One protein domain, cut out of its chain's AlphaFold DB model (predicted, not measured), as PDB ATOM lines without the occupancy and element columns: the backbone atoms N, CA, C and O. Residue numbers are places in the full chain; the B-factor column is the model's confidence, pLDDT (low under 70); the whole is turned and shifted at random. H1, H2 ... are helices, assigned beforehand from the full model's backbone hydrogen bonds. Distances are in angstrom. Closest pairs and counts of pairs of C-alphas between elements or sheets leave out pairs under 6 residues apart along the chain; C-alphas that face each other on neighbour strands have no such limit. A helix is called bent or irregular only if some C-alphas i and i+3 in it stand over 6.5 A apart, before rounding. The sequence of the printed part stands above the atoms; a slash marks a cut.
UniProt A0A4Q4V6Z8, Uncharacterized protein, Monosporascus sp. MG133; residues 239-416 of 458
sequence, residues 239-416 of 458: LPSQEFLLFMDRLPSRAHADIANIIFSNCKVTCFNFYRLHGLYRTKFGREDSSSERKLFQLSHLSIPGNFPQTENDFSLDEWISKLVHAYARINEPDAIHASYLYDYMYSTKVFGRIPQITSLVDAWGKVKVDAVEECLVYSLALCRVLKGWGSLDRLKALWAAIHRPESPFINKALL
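Overview. This is residues 239 to 416 of the 458 residues of an uncharacterized protein of Monosporascus sp. MG133 (UniProt A0A4Q4V6Z8). Three long helices, H2, H6 and H7, lie side by side as a bundle; H5 and then H3 extend it on one side, and H1 crosses one end near the starts of H2 and H6. The opposite end is made largely of loop, residues 278 to 316, which reach out to Ser 291. H4 covers the far end of H6, and the four-residue H8 packs on H2 and H7. The printed part has 178 residues with eight named helices, H1 to H8 in order, and no named strand; its class is all helix. It is compact, with a radius of gyration of the C-alphas of 17.4 A, yet elongated, spanning 57 by 35 by 25 A.

Arrangement. H1, residues 242 to 250, touches residues 370 to 374 alone of H6, residues 370 to 386; the closest C-alphas, of Met 248 and Val 370, are 6.6 A apart, and the lines are only just about perpendicular at 70.1 degrees. H2, residues 253 to 277, touches H6 at a shallow tilt of 19 degrees, the same way, closest at C-alphas of Thr 270 and Cys 384, 6.1 A. With residues 264 to 272 alone, H2 touches H3, residues 317 to 329, closest at C-alphas of Lys 268 and Leu 317, 5.7 A; the tilt of 37 degrees is only just steep. H4, residues 345 to 352, touches H6 through residues 379 to 386 of H6 alone, closest at C-alphas of Ser 348 and Val 386, 6.2 A. H5, residues 355 to 361, forms a helical hairpin with H6, the hub, which touches five helices; the closest C-alphas, of Ile 358 and Cys 376, are 4.7 A apart. H5 also touches residues 317 to 322 alone of H3, closest at C-alphas of Thr 359 and Asp 318, 6.0 A. H6 and H7, residues 390 to 403, form another hairpin, opposite ways at 26 degrees, closest at C-alphas of Cys 384 and Leu 393, 5.3 A. H8, residues 413 to 416, touches H7, closest at C-alphas of Leu 416 and Arg 395, 5.0 A, and only just touches H2, with 3 pairs of C-alphas within 8 A. H1 and H3 are apart. In H2, H3 and H7 every O i to N i+4 pair is within hydrogen-bond range; the counts are 4 of 5 in H1, 3 of 4 in H4, 11 of 13 in H6 and 0 of 3 in H5, where 4 of 4 O i to N i+3 pairs are, and H8 is too short for an i+4 pair.

Along the chain. H1 begins at C-alpha 242, (150.206, 181.178, 324.350). H2 is the longest helix, 36.3 A to C-alpha 277 at (174.893, 151.687, 334.173). H3 is 18.2 A, H6 25.2 A and H7 19.8 A long. H6 is irregular: C-alphas 371 and 374 are 7.2 A apart. H8 ends at C-alpha 416, (169.644, 168.032, 319.189).

Size, cuts and confidence. The C-alphas farthest apart, of Ser 291 and Glu 407, are 58.7 A apart. The printed part has no cut; the links H2 to H3 and H3 to H4 are long. Mean pLDDT of the printed part is 89.7, with residues 289 and 303 under 70.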
ATOM      1  N   LEU A 239     150.794 175.447 331.391       84.88
ATOM      2  CA  LEU A 239     151.220 174.964 330.079       84.88
ATOM      3  C   LEU A 239     150.015 174.476 329.251       84.88
ATOM      4  O   LEU A 239     149.079 173.913 329.822       84.88
ATOM      5  N   PRO A 240     150.048 174.627 327.916       87.12
ATOM      6  CA  PRO A 240     151.070 175.331 327.142       87.12
ATOM      7  C   PRO A 240     150.915 176.860 327.219       87.12
ATOM      8  O   PRO A 240     149.810 177.388 327.345       87.12
ATOM      9  N   SER A 241     152.022 177.588 327.103       87.69
ATOM     10  CA  SER A 241     152.003 179.045 326.999       87.69
ATOM     11  C   SER A 241     151.449 179.497 325.639       87.69
ATOM     12  O   SER A 241     151.624 178.842 324.608       87.69
ATOM     13  N   GLN A 242     150.782 180.654 325.599       89.62
ATOM     14  CA  GLN A 242     150.206 181.178 324.350       89.62
ATOM     15  C   GLN A 242     151.280 181.443 323.282       89.62
ATOM     16  O   GLN A 242     151.048 181.230 322.091       89.62
ATOM     17  N   GLU A 243     152.461 181.904 323.698       86.94
ATOM     18  CA  GLU A 243     153.604 182.137 322.809       86.94
ATOM     19  C   GLU A 243     154.097 180.828 322.180       86.94
ATOM     20  O   GLU A 243     154.365 180.784 320.977       86.94
ATOM     21  N   PHE A 244     154.139 179.750 322.968       90.94
ATOM     22  CA  PHE A 244     154.495 178.415 322.505       90.94
ATOM     23  C   PHE A 244     153.501 177.878 321.472       90.94
ATOM     24  O   PHE A 244     153.914 177.385 320.421       90.94
ATOM     25  N   LEU A 245     152.193 178.010 321.724       92.62
ATOM     26  CA  LEU A 245     151.164 177.581 320.770       92.62
ATOM     27  C   LEU A 245     151.314 178.303 319.426       92.62
ATOM     28  O   LEU A 245     151.361 177.660 318.379       92.62
ATOM     29  N   LEU A 246     151.499 179.627 319.457       90.62
ATOM     30  CA  LEU A 246     151.728 180.424 318.248       90.62
ATOM     31  C   LEU A 246     153.005 180.016 317.504       90.62
ATOM     32  O   LEU A 246     153.043 180.078 316.275       90.62
ATOM     33  N   PHE A 247     154.058 179.628 318.223       91.19
ATOM     34  CA  PHE A 247     155.273 179.095 317.613       91.19
ATOM     35  C   PHE A 247     155.002 177.754 316.926       91.19
ATOM     36  O   PHE A 247     155.350 177.582 315.756       91.19
ATOM     37  N   MET A 248     154.351 176.823 317.622       93.25
ATOM     38  CA  MET A 248     154.065 175.492 317.093       93.25
ATOM     39  C   MET A 248     153.141 175.537 315.874       93.25
ATOM     40  O   MET A 248     153.398 174.815 314.911       93.25
ATOM     41  N   ASP A 249     152.142 176.417 315.858       92.81
ATOM     42  CA  ASP A 249     151.225 176.593 314.723       92.81
ATOM     43  C   ASP A 249     151.926 177.103 313.453       92.81
ATOM     44  O   ASP A 249     151.476 176.841 312.337       92.81
ATOM     45  N   ARG A 250     153.053 177.811 313.597       92.88
ATOM     46  CA  ARG A 250     153.854 178.305 312.461       92.88
ATOM     47  C   ARG A 250     154.771 177.241 311.865       92.88
ATOM     48  O   ARG A 250     155.303 177.441 310.772       92.88
ATOM     49  N   LEU A 251     155.007 176.143 312.578       92.00
ATOM     50  CA  LEU A 251     155.910 175.097 312.122       92.00
ATOM     51  C   LEU A 251     155.228 174.162 311.112       92.00
ATOM     52  O   LEU A 251     154.070 173.788 311.289       92.00
ATOM     53  N   PRO A 252     155.948 173.701 310.072       93.56
ATOM     54  CA  PRO A 252     155.425 172.674 309.179       93.56
ATOM     55  C   PRO A 252     155.283 171.334 309.917       93.56
ATOM     56  O   PRO A 252     156.095 171.013 310.785       93.56
ATOM     57  N   SER A 253     154.345 170.475 309.501       90.75
ATOM     58  CA  SER A 253     154.090 169.172 310.151       90.75
ATOM     59  C   SER A 253     155.335 168.282 310.278       90.75
ATOM     60  O   SER A 253     155.477 167.524 311.236       90.75
ATOM     61  N   ARG A 254     156.282 168.390 309.333       92.88
ATOM     62  CA  ARG A 254     157.575 167.688 309.402       92.88
ATOM     63  C   ARG A 254     158.402 168.116 310.620       92.88
ATOM     64  O   ARG A 254     159.022 167.267 311.249       92.88
ATOM     65  N   ALA A 255     158.386 169.402 310.964       93.56
ATOM     66  CA  ALA A 255     159.092 169.918 312.131       93.56
ATOM     67  C   ALA A 255     158.454 169.425 313.437       93.56
ATOM     68  O   ALA A 255     159.182 169.107 314.371       93.56
ATOM     69  N   HIS A 256     157.125 169.265 313.492       93.81
ATOM     70  CA  HIS A 256     156.469 168.643 314.651       93.81
ATOM     71  C   HIS A 256     156.970 167.213 314.871       93.81
ATOM     72  O   HIS A 256     157.389 166.868 315.975       93.81
ATOM     73  N   ALA A 257     156.998 166.399 313.810       93.31
ATOM     74  CA  ALA A 257     157.521 165.035 313.881       93.31
ATOM     75  C   ALA A 257     159.003 165.003 314.303       93.31
ATOM     76  O   ALA A 257     159.412 164.141 315.082       93.31
ATOM     77  N   ASP A 258     159.806 165.960 313.829       94.81
ATOM     78  CA  ASP A 258     161.205 166.094 314.231       94.81
ATOM     79  C   ASP A 258     161.352 166.457 315.718       94.81
ATOM     80  O   ASP A 258     162.180 165.845 316.395       94.81
ATOM     81  N   ILE A 259     160.528 167.366 316.252       95.25
ATOM     82  CA  ILE A 259     160.488 167.703 317.687       95.25
ATOM     83  C   ILE A 259     160.163 166.461 318.518       95.25
ATOM     84  O   ILE A 259     160.910 166.128 319.440       95.25
ATOM     85  N   ALA A 260     159.097 165.735 318.167       95.81
ATOM     86  CA  ALA A 260     158.719 164.519 318.880       95.81
ATOM     87  C   ALA A 260     159.840 163.469 318.841       95.81
ATOM     88  O   ALA A 260     160.168 162.866 319.864       95.81
ATOM     89  N   ASN A 261     160.498 163.302 317.692       95.81
ATOM     90  CA  ASN A 261     161.616 162.375 317.553       95.81
ATOM     91  C   ASN A 261     162.834 162.785 318.402       95.81
ATOM     92  O   ASN A 261     163.447 161.928 319.041       95.81
ATOM     93  N   ILE A 262     163.164 164.080 318.467       96.62
ATOM     94  CA  ILE A 262     164.227 164.597 319.343       96.62
ATOM     95  C   ILE A 262     163.901 164.291 320.809       96.62
ATOM     96  O   ILE A 262     164.766 163.778 321.529       96.62
ATOM     97  N   ILE A 263     162.665 164.562 321.244       96.69
ATOM     98  CA  ILE A 263     162.205 164.305 322.616       96.69
ATOM     99  C   ILE A 263     162.314 162.813 322.939       96.69
ATOM    100  O   ILE A 263     162.998 162.420 323.891       96.69
ATOM    101  N   PHE A 264     161.711 161.965 322.106       97.12
ATOM    102  CA  PHE A 264     161.664 160.527 322.342       97.12
ATOM    103  C   PHE A 264     163.046 159.882 322.297       97.12
ATOM    104  O   PHE A 264     163.369 159.063 323.157       97.12
ATOM    105  N   SER A 265     163.890 160.264 321.339       97.12
ATOM    106  CA  SER A 265     165.233 159.697 321.202       97.12
ATOM    107  C   SER A 265     166.122 160.032 322.399       97.12
ATOM    108  O   SER A 265     166.799 159.149 322.927       97.12
ATOM    109  N   ASN A 266     166.080 161.270 322.899       97.81
ATOM    110  CA  ASN A 266     166.842 161.658 324.091       97.81
ATOM    111  C   ASN A 266     166.358 160.940 325.361       97.81
ATOM    112  O   ASN A 266     167.190 160.535 326.186       97.81
ATOM    113  N   CYS A 267     165.046 160.723 325.496       97.50
ATOM    114  CA  CYS A 267     164.475 159.949 326.597       97.50
ATOM    115  C   CYS A 267     164.886 158.472 326.525       97.50
ATOM    116  O   CYS A 267     165.407 157.947 327.504       97.50
ATOM    117  N   LYS A 268     164.763 157.822 325.358       97.44
ATOM    118  CA  LYS A 268     165.199 156.426 325.159       97.44
ATOM    119  C   LYS A 268     166.674 156.228 325.504       97.44
ATOM    120  O   LYS A 268     167.002 155.337 326.282       97.44
ATOM    121  N   VAL A 269     167.561 157.094 324.999       96.88
ATOM    122  CA  VAL A 269     169.004 157.035 325.304       96.88
ATOM    123  C   VAL A 269     169.269 157.198 326.801       96.88
ATOM    124  O   VAL A 269     170.122 156.508 327.357       96.88
ATOM    125  N   THR A 270     168.532 158.083 327.473       96.88
ATOM    126  CA  THR A 270     168.621 158.257 328.930       96.88
ATOM    127  C   THR A 270     168.228 156.974 329.658       96.88
ATOM    128  O   THR A 270     169.004 156.479 330.476       96.88
ATOM    129  N   CYS A 271     167.057 156.415 329.338       96.88
ATOM    130  CA  CYS A 271     166.544 155.189 329.945       96.88
ATOM    131  C   CYS A 271     167.506 154.015 329.737       96.88
ATOM    132  O   CYS A 271     167.854 153.327 330.695       96.88
ATOM    133  N   PHE A 272     167.996 153.834 328.510       96.94
ATOM    134  CA  PHE A 272     168.939 152.775 328.161       96.94
ATOM    135  C   PHE A 272     170.280 152.915 328.896       96.94
ATOM    136  O   PHE A 272     170.791 151.943 329.459       96.94
ATOM    137  N   ASN A 273     170.843 154.126 328.952       95.69
ATOM    138  CA  ASN A 273     172.085 154.372 329.684       95.69
ATOM    139  C   ASN A 273     171.927 154.089 331.179       95.69
ATOM    140  O   ASN A 273     172.806 153.459 331.766       95.69
ATOM    141  N   PHE A 274     170.810 154.511 331.777       95.31
ATOM    142  CA  PHE A 274     170.502 154.238 333.177       95.31
ATOM    143  C   PHE A 274     170.366 152.731 333.437       95.31
ATOM    144  O   PHE A 274     171.016 152.191 334.333       95.31
ATOM    145  N   TYR A 275     169.601 152.035 332.592       95.62
ATOM    146  CA  TYR A 275     169.457 150.579 332.609       95.62
ATOM    147  C   TYR A 275     170.812 149.859 332.599       95.62
ATOM    148  O   TYR A 275     171.069 148.994 333.444       95.62
ATOM    149  N   ARG A 276     171.706 150.248 331.682       94.81
ATOM    150  CA  ARG A 276     173.025 149.625 331.525       94.81
ATOM    151  C   ARG A 276     173.950 149.942 332.696       94.81
ATOM    152  O   ARG A 276     174.610 149.042 333.207       94.81
ATOM    153  N   LEU A 277     174.003 151.208 333.112       93.38
ATOM    154  CA  LEU A 277     174.893 151.687 334.173       93.38
ATOM    155  C   LEU A 277     174.585 151.030 335.522       93.38
ATOM    156  O   LEU A 277     175.505 150.718 336.273       93.38
ATOM    157  N   HIS A 278     173.304 150.793 335.809       91.81
ATOM    158  CA  HIS A 278     172.851 150.255 337.093       91.81
ATOM    159  C   HIS A 278     172.537 148.756 337.060       91.81
ATOM    160  O   HIS A 278     172.044 148.211 338.043       91.81
ATOM    161  N   GLY A 279     172.843 148.068 335.956       91.94
ATOM    162  CA  GLY A 279     172.699 146.616 335.866       91.94
ATOM    163  C   GLY A 279     171.256 146.126 336.002       91.94
ATOM    164  O   GLY A 279     171.029 145.031 336.522       91.94
ATOM    165  N   LEU A 280     170.286 146.902 335.504       92.75
ATOM    166  CA  LEU A 280     168.853 146.608 335.649       92.75
ATOM    167  C   LEU A 280     168.387 145.376 334.847       92.75
ATOM    168  O   LEU A 280     167.246 144.942 334.966       92.75
ATOM    169  N   TYR A 281     169.271 144.737 334.074       91.31
ATOM    170  CA  TYR A 281     169.008 143.429 333.457       91.31
ATOM    171  C   TYR A 281     168.700 142.331 334.491       91.31
ATOM    172  O   TYR A 281     168.109 141.305 334.157       91.31
ATOM    173  N   ARG A 282     169.087 142.534 335.756       87.88
ATOM    174  CA  ARG A 282     168.811 141.598 336.856       87.88
ATOM    175  C   ARG A 282     167.425 141.777 337.473       87.88
ATOM    176  O   ARG A 282     166.976 140.863 338.160       87.88
ATOM    177  N   THR A 283     166.771 142.910 337.217       89.50
ATOM    178  CA  THR A 283     165.505 143.283 337.851       89.50
ATOM    179  C   THR A 283     164.385 142.334 337.449       89.50
ATOM    180  O   THR A 283     164.214 142.012 336.271       89.50
ATOM    181  N   LYS A 284     163.619 141.870 338.436       88.12
ATOM    182  CA  LYS A 284     162.513 140.917 338.261       88.12
ATOM    183  C   LYS A 284     161.150 141.621 338.254       88.12
ATOM    184  O   LYS A 284     161.054 142.819 338.526       88.12
ATOM    185  N   PHE A 285     160.089 140.869 337.965       85.25
ATOM    186  CA  PHE A 285     158.719 141.318 338.235       85.25
ATOM    187  C   PHE A 285     158.348 141.065 339.700       85.25
ATOM    188  O   PHE A 285     158.026 142.020 340.404       85.25
ATOM    189  N   GLY A 286     158.484 139.824 340.182       82.75
ATOM    190  CA  GLY A 286     158.179 139.436 341.558       82.75
ATOM    191  C   GLY A 286     159.345 139.587 342.538       82.75
ATOM    192  O   GLY A 286     160.496 139.805 342.145       82.75
ATOM    193  N   ARG A 287     159.026 139.466 343.835       79.62
ATOM    194  CA  ARG A 287     160.016 139.359 344.925       79.62
ATOM    195  C   ARG A 287     160.676 137.984 344.981       79.62
ATOM    196  O   ARG A 287     161.800 137.868 345.464       79.62
ATOM    197  N   GLU A 288     159.976 136.956 344.518       83.44
ATOM    198  CA  GLU A 288     160.463 135.584 344.549       83.44
ATOM    199  C   GLU A 288     161.493 135.355 343.437       83.44
ATOM    200  O   GLU A 288     161.359 135.834 342.312       83.44
ATOM    201  N   ASP A 289     162.574 134.641 343.755       69.44
ATOM    202  CA  ASP A 289     163.619 134.307 342.783       69.44
ATOM    203  C   ASP A 289     163.296 132.993 342.072       69.44
ATOM    204  O   ASP A 289     164.046 132.020 342.156       69.44
ATOM    205  N   SER A 290     162.144 132.942 341.404       83.38
ATOM    206  CA  SER A 290     161.826 131.792 340.568       83.38
ATOM    207  C   SER A 290     162.678 131.822 339.299       83.38
ATOM    208  O   SER A 290     162.726 132.820 338.576       83.38
ATOM    209  N   SER A 291     163.327 130.702 338.984       79.44
ATOM    210  CA  SER A 291     164.071 130.525 337.731       79.44
ATOM    211  C   SER A 291     163.172 130.554 336.491       79.44
ATOM    212  O   SER A 291     163.674 130.777 335.390       79.44
ATOM    213  N   SER A 292     161.859 130.359 336.658       83.62
ATOM    214  CA  SER A 292     160.869 130.460 335.584       83.62
ATOM    215  C   SER A 292     160.352 131.883 335.365       83.62
ATOM    216  O   SER A 292     159.714 132.146 334.345       83.62
ATOM    217  N   GLU A 293     160.625 132.817 336.283       83.19
ATOM    218  CA  GLU A 293     160.149 134.187 336.144       83.19
ATOM    219  C   GLU A 293     160.986 134.984 335.145       83.19
ATOM    220  O   GLU A 293     162.211 135.128 335.246       83.19
ATOM    221  N   ARG A 294     160.276 135.574 334.185       86.88
ATOM    222  CA  ARG A 294     160.838 136.493 333.202       86.88
ATOM    223  C   ARG A 294     161.445 137.710 333.906       86.88
ATOM    224  O   ARG A 294     160.849 138.273 334.823       86.88
ATOM    225  N   LYS A 295     162.616 138.170 333.457       90.88
ATOM    226  CA  LYS A 295     163.191 139.429 333.967       90.88
ATOM    227  C   LYS A 295     162.428 140.631 333.411       90.88
ATOM    228  O   LYS A 295     161.950 140.600 332.276       90.88
ATOM    229  N   LEU A 296     162.359 141.714 334.183       93.50
ATOM    230  CA  LEU A 296     161.589 142.919 333.859       93.50
ATOM    231  C   LEU A 296     161.972 143.504 332.492       93.50
ATOM    232  O   LEU A 296     161.104 143.861 331.694       93.50
ATOM    233  N   PHE A 297     163.271 143.539 332.196       94.31
ATOM    234  CA  PHE A 297     163.825 144.051 330.940       94.31
ATOM    235  C   PHE A 297     164.113 142.959 329.900       94.31
ATOM    236  O   PHE A 297     164.747 143.245 328.893       94.31
ATOM    237  N   GLN A 298     163.660 141.720 330.092       93.12
ATOM    238  CA  GLN A 298     163.811 140.678 329.071       93.12
ATOM    239  C   GLN A 298     162.931 140.998 327.854       93.12
ATOM    240  O   GLN A 298     161.767 141.371 328.028       93.12
ATOM    241  N   LEU A 299     163.453 140.838 326.635       92.44
ATOM    242  CA  LEU A 299     162.727 141.112 325.384       92.44
ATOM    243  C   LEU A 299     161.611 140.075 325.147       92.44
ATOM    244  O   LEU A 299     161.807 138.886 325.379       92.44
ATOM    245  N   SER A 300     160.421 140.517 324.714       83.94
ATOM    246  CA  SER A 300     159.228 139.645 324.567       83.94
ATOM    247  C   SER A 300     159.273 138.765 323.339       83.94
ATOM    248  O   SER A 300     158.731 137.668 323.333       83.94
ATOM    249  N   HIS A 301     159.849 139.314 322.280       78.06
ATOM    250  CA  HIS A 301     159.713 138.824 320.920       78.06
ATOM    251  C   HIS A 301     160.782 137.786 320.566       78.06
ATOM    252  O   HIS A 301     160.776 137.252 319.463       78.06
ATOM    253  N   LEU A 302     161.698 137.487 321.491       74.12
ATOM    254  CA  LEU A 302     162.798 136.561 321.268       74.12
ATOM    255  C   LEU A 302     162.634 135.413 322.254       74.12
ATOM    256  O   LEU A 302     162.853 135.563 323.452       74.12
ATOM    257  N   SER A 303     162.264 134.251 321.726       68.88
ATOM    258  CA  SER A 303     162.133 132.974 322.441       68.88
ATOM    259  C   SER A 303     163.462 132.443 322.999       68.88
ATOM    260  O   SER A 303     163.516 131.333 323.521       68.88
ATOM    261  N   ILE A 304     164.535 133.232 322.918       76.56
ATOM    262  CA  ILE A 304     165.863 132.898 323.418       76.56
ATOM    263  C   ILE A 304     165.971 133.385 324.874       76.56
ATOM    264  O   ILE A 304     165.891 134.596 325.125       76.56
ATOM    265  N   PRO A 305     166.168 132.476 325.848       75.81
ATOM    266  CA  PRO A 305     166.415 132.843 327.235       75.81
ATOM    267  C   PRO A 305     167.597 133.809 327.352       75.81
ATOM    268  O   PRO A 305     168.650 133.597 326.754       75.81
ATOM    269  N   GLY A 306     167.433 134.866 328.150       78.75
ATOM    270  CA  GLY A 306     168.513 135.813 328.434       78.75
ATOM    271  C   GLY A 306     168.728 136.895 327.377       78.75
ATOM    272  O   GLY A 306     169.765 137.554 327.413       78.75
ATOM    273  N   ASN A 307     167.776 137.116 326.465       90.81
ATOM    274  CA  ASN A 307     167.875 138.249 325.555       90.81
ATOM    275  C   ASN A 307     167.435 139.559 326.227       90.81
ATOM    276  O   ASN A 307     166.301 139.703 326.697       90.81
ATOM    277  N   PHE A 308     168.362 140.509 326.271       94.19
ATOM    278  CA  PHE A 308     168.234 141.789 326.955       94.19
ATOM    279  C   PHE A 308     168.556 142.936 325.992       94.19
ATOM    280  O   PHE A 308     169.368 142.728 325.086       94.19
ATOM    281  N   PRO A 309     168.010 144.145 326.222       95.06
ATOM    282  CA  PRO A 309     168.313 145.319 325.417       95.06
ATOM    283  C   PRO A 309     169.818 145.559 325.274       95.06
ATOM    284  O   PRO A 309     170.537 145.707 326.266       95.06
ATOM    285  N   GLN A 310     170.262 145.610 324.027       94.00
ATOM    286  CA  GLN A 310     171.583 146.001 323.549       94.00
ATOM    287  C   GLN A 310     171.605 147.446 323.045       94.00
ATOM    288  O   GLN A 310     172.661 148.078 323.063       94.00
ATOM    289  N   THR A 311     170.458 147.970 322.609       94.81
ATOM    290  CA  THR A 311     170.300 149.342 322.126       94.81
ATOM    291  C   THR A 311     169.094 150.027 322.765       94.81
ATOM    292  O   THR A 311     168.171 149.396 323.281       94.81
ATOM    293  N   GLU A 312     169.076 151.352 322.705       95.62
ATOM    294  CA  GLU A 312     167.953 152.186 323.123       95.62
ATOM    295  C   GLU A 312     166.687 151.962 322.288       95.62
ATOM    296  O   GLU A 312     165.601 152.339 322.726       95.62
ATOM    297  N   ASN A 313     166.820 151.364 321.099       96.00
ATOM    298  CA  ASN A 313     165.719 151.109 320.173       96.00
ATOM    299  C   ASN A 313     165.094 149.718 320.346       96.00
ATOM    300  O   ASN A 313     164.079 149.445 319.713       96.00
ATOM    301  N   ASP A 314     165.649 148.872 321.218       95.56
ATOM    302  CA  ASP A 314     165.117 147.524 321.469       95.56
ATOM    303  C   ASP A 314     163.795 147.544 322.251       95.56
ATOM    304  O   ASP A 314     163.062 146.555 322.271       95.56
ATOM    305  N   PHE A 315     163.487 148.679 322.882       96.06
ATOM    306  CA  PHE A 315     162.189 148.982 323.469       96.06
ATOM    307  C   PHE A 315     161.656 150.307 322.924       96.06
ATOM    308  O   PHE A 315     162.401 151.265 322.684       96.06
ATOM    309  N   SER A 316     160.333 150.378 322.792       95.75
ATOM    310  CA  SER A 316     159.634 151.650 322.638       95.75
ATOM    311  C   SER A 316     159.840 152.534 323.876       95.75
ATOM    312  O   SER A 316     160.209 152.065 324.957       95.75
ATOM    313  N   LEU A 317     159.610 153.844 323.739       95.69
ATOM    314  CA  LEU A 317     159.725 154.750 324.884       95.69
ATOM    315  C   LEU A 317     158.731 154.387 326.001       95.69
ATOM    316  O   LEU A 317     159.087 154.460 327.173       95.69
ATOM    317  N   ASP A 318     157.524 153.955 325.632       94.81
ATOM    318  CA  ASP A 318     156.501 153.502 326.575       94.81
ATOM    319  C   ASP A 318     156.951 152.277 327.373       94.81
ATOM    320  O   ASP A 318     156.906 152.283 328.603       94.81
ATOM    321  N   GLU A 319     157.522 151.275 326.700       95.38
ATOM    322  CA  GLU A 319     158.092 150.107 327.373       95.38
ATOM    323  C   GLU A 319     159.252 150.483 328.301       95.38
ATOM    324  O   GLU A 319     159.322 149.974 329.422       95.38
ATOM    325  N   TRP A 320     160.148 151.383 327.875       96.44
ATOM    326  CA  TRP A 320     161.229 151.886 328.730       96.44
ATOM    327  C   TRP A 320     160.689 152.557 329.994       96.44
ATOM    328  O   TRP A 320     161.145 152.250 331.097       96.44
ATOM    329  N   ILE A 321     159.722 153.464 329.835       94.69
ATOM    330  CA  ILE A 321     159.111 154.211 330.936       94.69
ATOM    331  C   ILE A 321     158.382 153.262 331.884       94.69
ATOM    332  O   ILE A 321     158.656 153.281 333.082       94.69
ATOM    333  N   SER A 322     157.512 152.400 331.361       93.56
ATOM    334  CA  SER A 322     156.722 151.453 332.151       93.56
ATOM    335  C   SER A 322     157.618 150.522 332.976       93.56
ATOM    336  O   SER A 322     157.433 150.370 334.186       93.56
ATOM    337  N   LYS A 323     158.680 149.980 332.365       94.88
ATOM    338  CA  LYS A 323     159.654 149.132 333.070       94.88
ATOM    339  C   LYS A 323     160.452 149.903 334.117       94.88
ATOM    340  O   LYS A 323     160.691 149.367 335.194       94.88
ATOM    341  N   LEU A 324     160.851 151.149 333.854       93.56
ATOM    342  CA  LEU A 324     161.540 151.964 334.859       93.56
ATOM    343  C   LEU A 324     160.625 152.351 336.020       93.56
ATOM    344  O   LEU A 324     161.072 152.291 337.160       93.56
ATOM    345  N   VAL A 325     159.357 152.685 335.762       91.06
ATOM    346  CA  VAL A 325     158.351 152.936 336.806       91.06
ATOM    347  C   VAL A 325     158.168 151.687 337.672       91.06
ATOM    348  O   VAL A 325     158.175 151.783 338.897       91.06
ATOM    349  N   HIS A 326     158.100 150.501 337.060       90.69
ATOM    350  CA  HIS A 326     158.016 149.240 337.797       90.69
ATOM    351  C   HIS A 326     159.289 148.950 338.614       90.69
ATOM    352  O   HIS A 326     159.211 148.548 339.774       90.69
ATOM    353  N   ALA A 327     160.475 149.168 338.038       90.38
ATOM    354  CA  ALA A 327     161.746 149.016 338.749       90.38
ATOM    355  C   ALA A 327     161.876 150.023 339.907       90.38
ATOM    356  O   ALA A 327     162.444 149.702 340.950       90.38
ATOM    357  N   TYR A 328     161.325 151.225 339.734       89.00
ATOM    358  CA  TYR A 328     161.276 152.276 340.743       89.00
ATOM    359  C   TYR A 328     160.304 151.946 341.880       89.00
ATOM    360  O   TYR A 328     160.628 152.176 343.039       89.00
ATOM    361  N   ALA A 329     159.149 151.341 341.593       88.00
ATOM    362  CA  ALA A 329     158.210 150.894 342.627       88.00
ATOM    363  C   ALA A 329     158.831 149.869 343.602       88.00
ATOM    364  O   ALA A 329     158.357 149.713 344.726       88.00
ATOM    365  N   ARG A 330     159.920 149.208 343.189       87.81
ATOM    366  CA  ARG A 330     160.698 148.240 343.977       87.81
ATOM    367  C   ARG A 330     162.011 148.817 344.514       87.81
ATOM    368  O   ARG A 330     162.991 148.095 344.676       87.81
ATOM    369  N   ILE A 331     162.070 150.128 344.742       85.38
ATOM    370  CA  ILE A 331     163.318 150.786 345.131       85.38
ATOM    371  C   ILE A 331     163.943 150.162 346.390       85.38
ATOM    372  O   ILE A 331     163.249 149.812 347.343       85.38
ATOM    373  N   ASN A 332     165.273 150.067 346.395       79.75
ATOM    374  CA  ASN A 332     166.108 149.452 347.436       79.75
ATOM    375  C   ASN A 332     166.006 147.924 347.564       79.75
ATOM    376  O   ASN A 332     166.678 147.354 348.425       79.75
ATOM    377  N   GLU A 333     165.243 147.242 346.709       85.56
ATOM    378  CA  GLU A 333     165.388 145.792 346.584       85.56
ATOM    379  C   GLU A 333     166.732 145.449 345.897       85.56
ATOM    380  O   GLU A 333     167.193 146.212 345.040       85.56
ATOM    381  N   PRO A 334     167.405 144.337 346.263       80.00
ATOM    382  CA  PRO A 334     168.778 144.045 345.822       80.00
ATOM    383  C   PRO A 334     168.973 143.955 344.301       80.00
ATOM    384  O   PRO A 334     170.091 144.096 343.809       80.00
ATOM    385  N   ASP A 335     167.901 143.679 343.560       82.62
ATOM    386  CA  ASP A 335     167.868 143.537 342.106       82.62
ATOM    387  C   ASP A 335     167.199 144.723 341.386       82.62
ATOM    388  O   ASP A 335     167.043 144.684 340.165       82.62
ATOM    389  N   ALA A 336     166.808 145.772 342.111       87.44
ATOM    390  CA  ALA A 336     166.059 146.912 341.591       87.44
ATOM    391  C   ALA A 336     166.882 148.216 341.599       87.44
ATOM    392  O   ALA A 336     168.111 148.219 341.696       87.44
ATOM    393  N   ILE A 337     166.200 149.355 341.448       86.75
ATOM    394  CA  ILE A 337     166.835 150.674 341.514       86.75
ATOM    395  C   ILE A 337     167.212 150.966 342.971       86.75
ATOM    396  O   ILE A 337     166.380 150.861 343.866       86.75
ATOM    397  N   HIS A 338     168.449 151.385 343.224       86.94
ATOM    398  CA  HIS A 338     168.837 151.921 344.528       86.94
ATOM    399  C   HIS A 338     168.573 153.432 344.577       86.94
ATOM    400  O   HIS A 338     168.885 154.145 343.621       86.94
ATOM    401  N   ALA A 339     168.052 153.955 345.692       82.38
ATOM    402  CA  ALA A 339     167.696 155.376 345.811       82.38
ATOM    403  C   ALA A 339     168.863 156.337 345.509       82.38
ATOM    404  O   ALA A 339     168.661 157.380 344.890       82.38
ATOM    405  N   SER A 340     170.096 155.961 345.865       82.00
ATOM    406  CA  SER A 340     171.305 156.759 345.583       82.00
ATOM    407  C   SER A 340     171.646 156.896 344.091       82.00
ATOM    408  O   SER A 340     172.418 157.777 343.700       82.00
ATOM    409  N   TYR A 341     171.087 156.039 343.233       86.38
ATOM    410  CA  TYR A 341     171.305 156.122 341.790       86.38
ATOM    411  C   TYR A 341     170.573 157.317 341.179       86.38
ATOM    412  O   TYR A 341     171.052 157.881 340.196       86.38
ATOM    413  N   LEU A 342     169.504 157.787 341.820       86.31
ATOM    414  CA  LEU A 342     168.699 158.912 341.362       86.31
ATOM    415  C   LEU A 342     169.325 160.247 341.781       86.31
ATOM    416  O   LEU A 342     169.966 160.355 342.825       86.31
ATOM    417  N   TYR A 343     169.175 161.279 340.948       72.06
ATOM    418  CA  TYR A 343     169.652 162.634 341.275       72.06
ATOM    419  C   TYR A 343     168.865 163.251 342.447       72.06
ATOM    420  O   TYR A 343     169.405 164.025 343.243       72.06
ATOM    421  N   ASP A 344     167.602 162.839 342.590       76.31
ATOM    422  CA  ASP A 344     166.761 163.142 343.736       76.31
ATOM    423  C   ASP A 344     165.673 162.101 343.962       76.31
ATOM    424  O   ASP A 344     164.698 162.055 343.216       76.31
ATOM    425  N   TYR A 345     165.798 161.311 345.027       77.06
ATOM    426  CA  TYR A 345     164.771 160.339 345.369       77.06
ATOM    427  C   TYR A 345     163.415 160.995 345.673       77.06
ATOM    428  O   TYR A 345     162.400 160.539 345.148       77.06
ATOM    429  N   MET A 346     163.370 162.082 346.448       72.81
ATOM    430  CA  MET A 346     162.080 162.631 346.884       72.81
ATOM    431  C   MET A 346     161.307 163.300 345.752       72.81
ATOM    432  O   MET A 346     160.095 163.140 345.625       72.81
ATOM    433  N   TYR A 347     162.025 163.983 344.874       77.00
ATOM    434  CA  TYR A 347     161.474 164.528 343.639       77.00
ATOM    435  C   TYR A 347     161.135 163.442 342.618       77.00
ATOM    436  O   TYR A 347     160.118 163.549 341.935       77.00
ATOM    437  N   SER A 348     161.923 162.362 342.541       78.25
ATOM    438  CA  SER A 348     161.674 161.287 341.577       78.25
ATOM    439  C   SER A 348     160.284 160.673 341.735       78.25
ATOM    440  O   SER A 348     159.661 160.373 340.726       78.25
ATOM    441  N   THR A 349     159.738 160.581 342.954       77.88
ATOM    442  CA  THR A 349     158.395 160.022 343.176       77.88
ATOM    443  C   THR A 349     157.316 160.810 342.433       77.88
ATOM    444  O   THR A 349     156.458 160.220 341.778       77.88
ATOM    445  N   LYS A 350     157.381 162.149 342.479       81.88
ATOM    446  CA  LYS A 350     156.438 163.019 341.759       81.88
ATOM    447  C   LYS A 350     156.632 162.919 340.246       81.88
ATOM    448  O   LYS A 350     155.655 162.870 339.507       81.88
ATOM    449  N   VAL A 351     157.888 162.862 339.804       80.56
ATOM    450  CA  VAL A 351     158.248 162.782 338.382       80.56
ATOM    451  C   VAL A 351     157.794 161.454 337.774       80.56
ATOM    452  O   VAL A 351     157.120 161.461 336.752       80.56
ATOM    453  N   PHE A 352     158.084 160.313 338.407       83.56
ATOM    454  CA  PHE A 352     157.719 158.982 337.897       83.56
ATOM    455  C   PHE A 352     156.211 158.771 337.762       83.56
ATOM    456  O   PHE A 352     155.797 158.064 336.846       83.56
ATOM    457  N   GLY A 353     155.388 159.431 338.582       85.00
ATOM    458  CA  GLY A 353     153.933 159.426 338.398       85.00
ATOM    459  C   GLY A 353     153.451 160.167 337.141       85.00
ATOM    460  O   GLY A 353     152.335 159.931 336.690       85.00
ATOM    461  N   ARG A 354     154.278 161.053 336.573       88.19
ATOM    462  CA  ARG A 354     153.944 161.933 335.439       88.19
ATOM    463  C   ARG A 354     154.682 161.575 334.147       88.19
ATOM    464  O   ARG A 354     154.184 161.852 333.065       88.19
ATOM    465  N   ILE A 355     155.827 160.890 334.232       87.88
ATOM    466  CA  ILE A 355     156.627 160.450 333.073       87.88
ATOM    467  C   ILE A 355     155.802 159.723 331.986       87.88
ATOM    468  O   ILE A 355     156.081 159.970 330.812       87.88
ATOM    469  N   PRO A 356     154.784 158.884 332.290       89.75
ATOM    470  CA  PRO A 356     153.944 158.284 331.248       89.75
ATOM    471  C   PRO A 356     153.261 159.300 330.319       89.75
ATOM    472  O   PRO A 356     152.947 158.968 329.185       89.75
ATOM    473  N   GLN A 357     153.086 160.557 330.736       89.88
ATOM    474  CA  GLN A 357     152.535 161.602 329.868       89.88
ATOM    475  C   GLN A 357     153.448 161.916 328.674       89.88
ATOM    476  O   GLN A 357     152.941 162.331 327.637       89.88
ATOM    477  N   ILE A 358     154.760 161.646 328.750       91.75
ATOM    478  CA  ILE A 358     155.689 161.870 327.628       91.75
ATOM    479  C   ILE A 358     155.243 161.086 326.386       91.75
ATOM    480  O   ILE A 358     155.317 161.603 325.274       91.75
ATOM    481  N   THR A 359     154.747 159.855 326.545       91.31
ATOM    482  CA  THR A 359     154.326 159.023 325.404       91.31
ATOM    483  C   THR A 359     153.014 159.493 324.786       91.31
ATOM    484  O   THR A 359     152.736 159.177 323.633       91.31
ATOM    485  N   SER A 360     152.250 160.322 325.504       91.19
ATOM    486  CA  SER A 360     150.999 160.905 325.016       91.19
ATOM    487  C   SER A 360     151.190 162.037 323.999       91.19
ATOM    488  O   SER A 360     150.203 162.434 323.371       91.19
ATOM    489  N   LEU A 361     152.437 162.506 323.814       93.06
ATOM    490  CA  LEU A 361     152.842 163.540 322.852       93.06
ATOM    491  C   LEU A 361     152.367 163.246 321.428       93.06
ATOM    492  O   LEU A 361     152.106 164.155 320.644       93.06
ATOM    493  N   VAL A 362     152.297 161.965 321.089       92.44
ATOM    494  CA  VAL A 362     151.866 161.488 319.786       92.44
ATOM    495  C   VAL A 362     150.557 160.726 319.975       92.44
ATOM    496  O   VAL A 362     150.403 159.966 320.930       92.44
ATOM    497  N   ASP A 363     149.577 160.976 319.112       91.06
ATOM    498  CA  ASP A 363     148.310 160.251 319.129       91.06
ATOM    499  C   ASP A 363     148.433 158.835 318.534       91.06
ATOM    500  O   ASP A 363     149.497 158.401 318.086       91.06
ATOM    501  N   ALA A 364     147.322 158.094 318.524       86.50
ATOM    502  CA  ALA A 364     147.274 156.730 317.999       86.50
ATOM    503  C   ALA A 364     147.626 156.625 316.498       86.50
ATOM    504  O   ALA A 364     147.897 155.527 316.016       86.50
ATOM    505  N   TRP A 365     147.636 157.742 315.763       88.38
ATOM    506  CA  TRP A 365     147.944 157.811 314.334       88.38
ATOM    507  C   TRP A 365     149.345 158.356 314.043       88.38
ATOM    508  O   TRP A 365     149.699 158.544 312.879       88.38
ATOM    509  N   GLY A 366     150.161 158.611 315.067       86.31
ATOM    510  CA  GLY A 366     151.505 159.142 314.865       86.31
ATOM    511  C   GLY A 366     151.559 160.667 314.723       86.31
ATOM    512  O   GLY A 366     152.625 161.201 314.406       86.31
ATOM    513  N   LYS A 367     150.453 161.389 314.953       91.31
ATOM    514  CA  LYS A 367     150.411 162.853 314.868       91.31
ATOM    515  C   LYS A 367     150.739 163.484 316.221       91.31
ATOM    516  O   LYS A 367     150.276 163.041 317.268       91.31
ATOM    517  N   VAL A 368     151.547 164.541 316.189       94.00
ATOM    518  CA  VAL A 368     151.950 165.287 317.387       94.00
ATOM    519  C   VAL A 368     150.788 166.134 317.903       94.00
ATOM    520  O   VAL A 368     150.182 166.893 317.144       94.00
ATOM    521  N   LYS A 369     150.505 166.021 319.199       94.88
ATOM    522  CA  LYS A 369     149.537 166.848 319.922       94.88
ATOM    523  C   LYS A 369     150.198 168.152 320.341       94.88
ATOM    524  O   LYS A 369     150.973 168.175 321.293       94.88
ATOM    525  N   VAL A 370     149.949 169.213 319.577       92.44
ATOM    526  CA  VAL A 370     150.619 170.515 319.730       92.44
ATOM    527  C   VAL A 370     150.466 171.089 321.143       92.44
ATOM    528  O   VAL A 370     151.434 171.596 321.704       92.44
ATOM    529  N   ASP A 371     149.286 170.932 321.732       91.56
ATOM    530  CA  ASP A 371     148.933 171.355 323.088       91.56
ATOM    531  C   ASP A 371     149.700 170.608 324.190       91.56
ATOM    532  O   ASP A 371     149.916 171.156 325.267       91.56
ATOM    533  N   ALA A 372     150.177 169.392 323.915       93.06
ATOM    534  CA  ALA A 372     150.918 168.573 324.872       93.06
ATOM    535  C   ALA A 372     152.448 168.697 324.748       93.06
ATOM    536  O   ALA A 372     153.173 168.163 325.589       93.06
ATOM    537  N   VAL A 373     152.978 169.350 323.703       94.44
ATOM    538  CA  VAL A 373     154.427 169.331 323.412       94.44
ATOM    539  C   VAL A 373     155.243 169.998 324.514       94.44
ATOM    540  O   VAL A 373     156.275 169.453 324.910       94.44
ATOM    541  N   GLU A 374     154.792 171.141 325.027       93.75
ATOM    542  CA  GLU A 374     155.513 171.883 326.066       93.75
ATOM    543  C   GLU A 374     155.565 171.092 327.378       93.75
ATOM    544  O   GLU A 374     156.644 170.871 327.929       93.75
ATOM    545  N   GLU A 375     154.419 170.564 327.819       91.56
ATOM    546  CA  GLU A 375     154.313 169.694 328.997       91.56
ATOM    547  C   GLU A 375     155.187 168.435 328.844       91.56
ATOM    548  O   GLU A 375     155.980 168.096 329.730       91.56
ATOM    549  N   CYS A 376     155.124 167.762 327.689       94.25
ATOM    550  CA  CYS A 376     155.942 166.580 327.417       94.25
ATOM    551  C   CYS A 376     157.442 166.899 327.430       94.25
ATOM    552  O   CYS A 376     158.242 166.084 327.903       94.25
ATOM    553  N   LEU A 377     157.844 168.072 326.936       94.62
ATOM    554  CA  LEU A 377     159.234 168.521 326.967       94.62
ATOM    555  C   LEU A 377     159.705 168.775 328.406       94.62
ATOM    556  O   LEU A 377     160.796 168.327 328.764       94.62
ATOM    557  N   VAL A 378     158.873 169.392 329.252       92.38
ATOM    558  CA  VAL A 378     159.148 169.565 330.690       92.38
ATOM    559  C   VAL A 378     159.347 168.214 331.382       92.38
ATOM    560  O   VAL A 378     160.360 168.003 332.057       92.38
ATOM    561  N   TYR A 379     158.449 167.251 331.168       92.94
ATOM    562  CA  TYR A 379     158.606 165.917 331.755       92.94
ATOM    563  C   TYR A 379     159.819 165.161 331.223       92.94
ATOM    564  O   TYR A 379     160.469 164.432 331.975       92.94
ATOM    565  N   SER A 380     160.182 165.376 329.962       95.38
ATOM    566  CA  SER A 380     161.384 164.794 329.364       95.38
ATOM    567  C   SER A 380     162.664 165.369 329.978       95.38
ATOM    568  O   SER A 380     163.584 164.619 330.307       95.38
ATOM    569  N   LEU A 381     162.709 166.684 330.226       94.25
ATOM    570  CA  LEU A 381     163.787 167.329 330.985       94.25
ATOM    571  C   LEU A 381     163.881 166.752 332.408       94.25
ATOM    572  O   LEU A 381     164.972 166.402 332.866       94.25
ATOM    573  N   ALA A 382     162.744 166.599 333.094       91.19
ATOM    574  CA  ALA A 382     162.693 166.030 334.438       91.19
ATOM    575  C   ALA A 382     163.184 164.571 334.473       91.19
ATOM    576  O   ALA A 382     164.008 164.229 335.324       91.19
ATOM    577  N   LEU A 383     162.757 163.734 333.521       94.00
ATOM    578  CA  LEU A 383     163.226 162.355 333.351       94.00
ATOM    579  C   LEU A 383     164.749 162.306 333.166       94.00
ATOM    580  O   LEU A 383     165.440 161.604 333.909       94.00
ATOM    581  N   CYS A 384     165.290 163.083 332.219       95.25
ATOM    582  CA  CYS A 384     166.731 163.146 331.966       95.25
ATOM    583  C   CYS A 384     167.521 163.576 333.204       95.25
ATOM    584  O   CYS A 384     168.578 163.006 333.481       95.25
ATOM    585  N   ARG A 385     167.003 164.527 333.986       91.19
ATOM    586  CA  ARG A 385     167.624 164.964 335.241       91.19
ATOM    587  C   ARG A 385     167.608 163.864 336.304       91.19
ATOM    588  O   ARG A 385     168.656 163.566 336.876       91.19
ATOM    589  N   VAL A 386     166.451 163.246 336.558       91.19
ATOM    590  CA  VAL A 386     166.281 162.197 337.584       91.19
ATOM    591  C   VAL A 386     167.221 161.020 337.332       91.19
ATOM    592  O   VAL A 386     167.859 160.534 338.269       91.19
ATOM    593  N   LEU A 387     167.355 160.621 336.066       93.56
ATOM    594  CA  LEU A 387     168.195 159.508 335.625       93.56
ATOM    595  C   LEU A 387     169.657 159.897 335.336       93.56
ATOM    596  O   LEU A 387     170.413 159.070 334.830       93.56
ATOM    597  N   LYS A 388     170.074 161.137 335.637       93.25
ATOM    598  CA  LYS A 388     171.443 161.650 335.401       93.25
ATOM    599  C   LYS A 388     171.900 161.551 333.932       93.25
ATOM    600  O   LYS A 388     173.090 161.429 333.644       93.25
ATOM    601  N   GLY A 389     170.970 161.631 332.982       95.06
ATOM    602  CA  GLY A 389     171.240 161.653 331.543       95.06
ATOM    603  C   GLY A 389     171.665 163.032 331.045       95.06
ATOM    604  O   GLY A 389     170.982 163.607 330.202       95.06
ATOM    605  N   TRP A 390     172.779 163.567 331.556       93.62
ATOM    606  CA  TRP A 390     173.197 164.962 331.342       93.62
ATOM    607  C   TRP A 390     173.299 165.366 329.870       93.62
ATOM    608  O   TRP A 390     172.725 166.372 329.477       93.62
ATOM    609  N   GLY A 391     173.910 164.534 329.023       94.06
ATOM    610  CA  GLY A 391     174.007 164.849 327.594       94.06
ATOM    611  C   GLY A 391     172.644 164.940 326.894       94.06
ATOM    612  O   GLY A 391     172.468 165.761 325.999       94.06
ATOM    613  N   SER A 392     171.669 164.117 327.297       96.38
ATOM    614  CA  SER A 392     170.291 164.218 326.794       96.38
ATOM    615  C   SER A 392     169.571 165.432 327.375       96.38
ATOM    616  O   SER A 392     168.861 166.117 326.644       96.38
ATOM    617  N   LEU A 393     169.798 165.737 328.656       94.88
ATOM    618  CA  LEU A 393     169.263 166.929 329.310       94.88
ATOM    619  C   LEU A 393     169.716 168.209 328.596       94.88
ATOM    620  O   LEU A 393     168.886 169.064 328.310       94.88
ATOM    621  N   ASP A 394     171.001 168.328 328.271       92.81
ATOM    622  CA  ASP A 394     171.557 169.515 327.615       92.81
ATOM    623  C   ASP A 394     170.981 169.713 326.206       92.81
ATOM    624  O   ASP A 394     170.616 170.831 325.836       92.81
ATOM    625  N   ARG A 395     170.802 168.629 325.438       96.25
ATOM    626  CA  ARG A 395     170.141 168.688 324.123       96.25
ATOM    627  C   ARG A 395     168.670 169.084 324.233       96.25
ATOM    628  O   ARG A 395     168.202 169.898 323.443       96.25
ATOM    629  N   LEU A 396     167.944 168.572 325.225       95.88
ATOM    630  CA  LEU A 396     166.556 168.977 325.457       95.88
ATOM    631  C   LEU A 396     166.443 170.428 325.951       95.88
ATOM    632  O   LEU A 396     165.515 171.125 325.556       95.88
ATOM    633  N   LYS A 397     167.403 170.927 326.742       93.06
ATOM    634  CA  LYS A 397     167.480 172.353 327.110       93.06
ATOM    635  C   LYS A 397     167.744 173.237 325.897       93.06
ATOM    636  O   LYS A 397     167.159 174.310 325.780       93.06
ATOM    637  N   ALA A 398     168.602 172.790 324.982       92.25
ATOM    638  CA  ALA A 398     168.837 173.491 323.727       92.25
ATOM    639  C   ALA A 398     167.575 173.512 322.845       92.25
ATOM    640  O   ALA A 398     167.272 174.550 322.261       92.25
ATOM    641  N   LEU A 399     166.804 172.417 322.804       94.44
ATOM    642  CA  LEU A 399     165.495 172.384 322.143       94.44
ATOM    643  C   LEU A 399     164.506 173.356 322.804       94.44
ATOM    644  O   LEU A 399     163.885 174.147 322.102       94.44
ATOM    645  N   TRP A 400     164.400 173.339 324.136       93.62
ATOM    646  CA  TRP A 400     163.569 174.278 324.898       93.62
ATOM    647  C   TRP A 400     163.904 175.729 324.545       93.62
ATOM    648  O   TRP A 400     163.016 176.506 324.202       93.62
ATOM    649  N   ALA A 401     165.194 176.077 324.556       90.94
ATOM    650  CA  ALA A 401     165.668 177.406 324.195       90.94
ATOM    651  C   ALA A 401     165.355 177.771 322.738       90.94
ATOM    652  O   ALA A 401     165.055 178.926 322.459       90.94
ATOM    653  N   ALA A 402     165.444 176.815 321.809       90.88
ATOM    654  CA  ALA A 402     165.129 177.050 320.403       90.88
ATOM    655  C   ALA A 402     163.637 177.346 320.198       90.88
ATOM    656  O   ALA A 402     163.304 178.263 319.459       90.88
ATOM    657  N   ILE A 403     162.756 176.617 320.888       90.88
ATOM    658  CA  ILE A 403     161.302 176.806 320.792       90.88
ATOM    659  C   ILE A 403     160.863 178.156 321.384       90.88
ATOM    660  O   ILE A 403     160.016 178.837 320.817       90.88
ATOM    661  N   HIS A 404     161.474 178.576 322.494       87.81
ATOM    662  CA  HIS A 404     161.106 179.811 323.198       87.81
ATOM    663  C   HIS A 404     161.846 181.061 322.699       87.81
ATOM    664  O   HIS A 404     161.735 182.130 323.297       87.81
ATOM    665  N   ARG A 405     162.631 180.960 321.619       87.69
ATOM    666  CA  ARG A 405     163.281 182.121 321.000       87.69
ATOM    667  C   ARG A 405     162.409 182.653 319.860       87.69
ATOM    668  O   ARG A 405     162.329 182.002 318.820       87.69
ATOM    669  N   PRO A 406     161.832 183.862 319.985       70.44
ATOM    670  CA  PRO A 406     160.906 184.399 318.985       70.44
ATOM    671  C   PRO A 406     161.560 184.668 317.619       70.44
ATOM    672  O   PRO A 406     160.867 184.773 316.611       70.44
ATOM    673  N   GLU A 407     162.891 184.773 317.574       81.19
ATOM    674  CA  GLU A 407     163.642 185.240 316.404       81.19
ATOM    675  C   GLU A 407     164.150 184.119 315.481       81.19
ATOM    676  O   GLU A 407     164.611 184.407 314.378       81.19
ATOM    677  N   SER A 408     164.089 182.840 315.883       76.19
ATOM    678  CA  SER A 408     164.644 181.750 315.068       76.19
ATOM    679  C   SER A 408     163.775 180.489 315.091       76.19
ATOM    680  O   SER A 408     163.871 179.695 316.023       76.19
ATOM    681  N   PRO A 409     162.984 180.230 314.034       73.50
ATOM    682  CA  PRO A 409     162.206 178.996 313.915       73.50
ATOM    683  C   PRO A 409     163.061 177.777 313.525       73.50
ATOM    684  O   PRO A 409     162.526 176.694 313.282       73.50
ATOM    685  N   PHE A 410     164.386 177.925 313.405       85.25
ATOM    686  CA  PHE A 410     165.243 176.853 312.915       85.25
ATOM    687  C   PHE A 410     165.655 175.896 314.038       85.25
ATOM    688  O   PHE A 410     166.548 176.172 314.838       85.25
ATOM    689  N   ILE A 411     165.042 174.715 314.040       89.69
ATOM    690  CA  ILE A 411     165.420 173.609 314.920       89.69
ATOM    691  C   ILE A 411     166.499 172.777 314.221       89.69
ATOM    692  O   ILE A 411     166.219 171.987 313.318       89.69
ATOM    693  N   ASN A 412     167.756 172.928 314.649       91.31
ATOM    694  CA  ASN A 412     168.859 172.126 314.120       91.31
ATOM    695  C   ASN A 412     168.815 170.694 314.681       91.31
ATOM    696  O   ASN A 412     169.468 170.372 315.676       91.31
ATOM    697  N   LYS A 413     168.060 169.818 314.013       92.69
ATOM    698  CA  LYS A 413     167.887 168.414 314.410       92.69
ATOM    699  C   LYS A 413     169.212 167.680 314.641       92.69
ATOM    700  O   LYS A 413     169.311 166.916 315.594       92.69
ATOM    701  N   ALA A 414     170.234 167.917 313.819       91.75
ATOM    702  CA  ALA A 414     171.509 167.207 313.926       91.75
ATOM    703  C   ALA A 414     172.236 167.476 315.256       91.75
ATOM    704  O   ALA A 414     172.870 166.574 315.794       91.75
ATOM    705  N   LEU A 415     172.106 168.689 315.806       92.38
ATOM    706  CA  LEU A 415     172.700 169.059 317.097       92.38
ATOM    707  C   LEU A 415     171.888 168.556 318.299       92.38
ATOM    708  O   LEU A 415     172.433 168.362 319.384       92.38
ATOM    709  N   LEU A 416     170.580 168.370 318.114       93.31
ATOM    710  CA  LEU A 416     169.644 168.032 319.189       93.31
ATOM    711  C   LEU A 416     169.378 166.526 319.306       93.31
ATOM    712  O   LEU A 416     168.928 166.049 320.350       93.31
TER     713      LEU A 416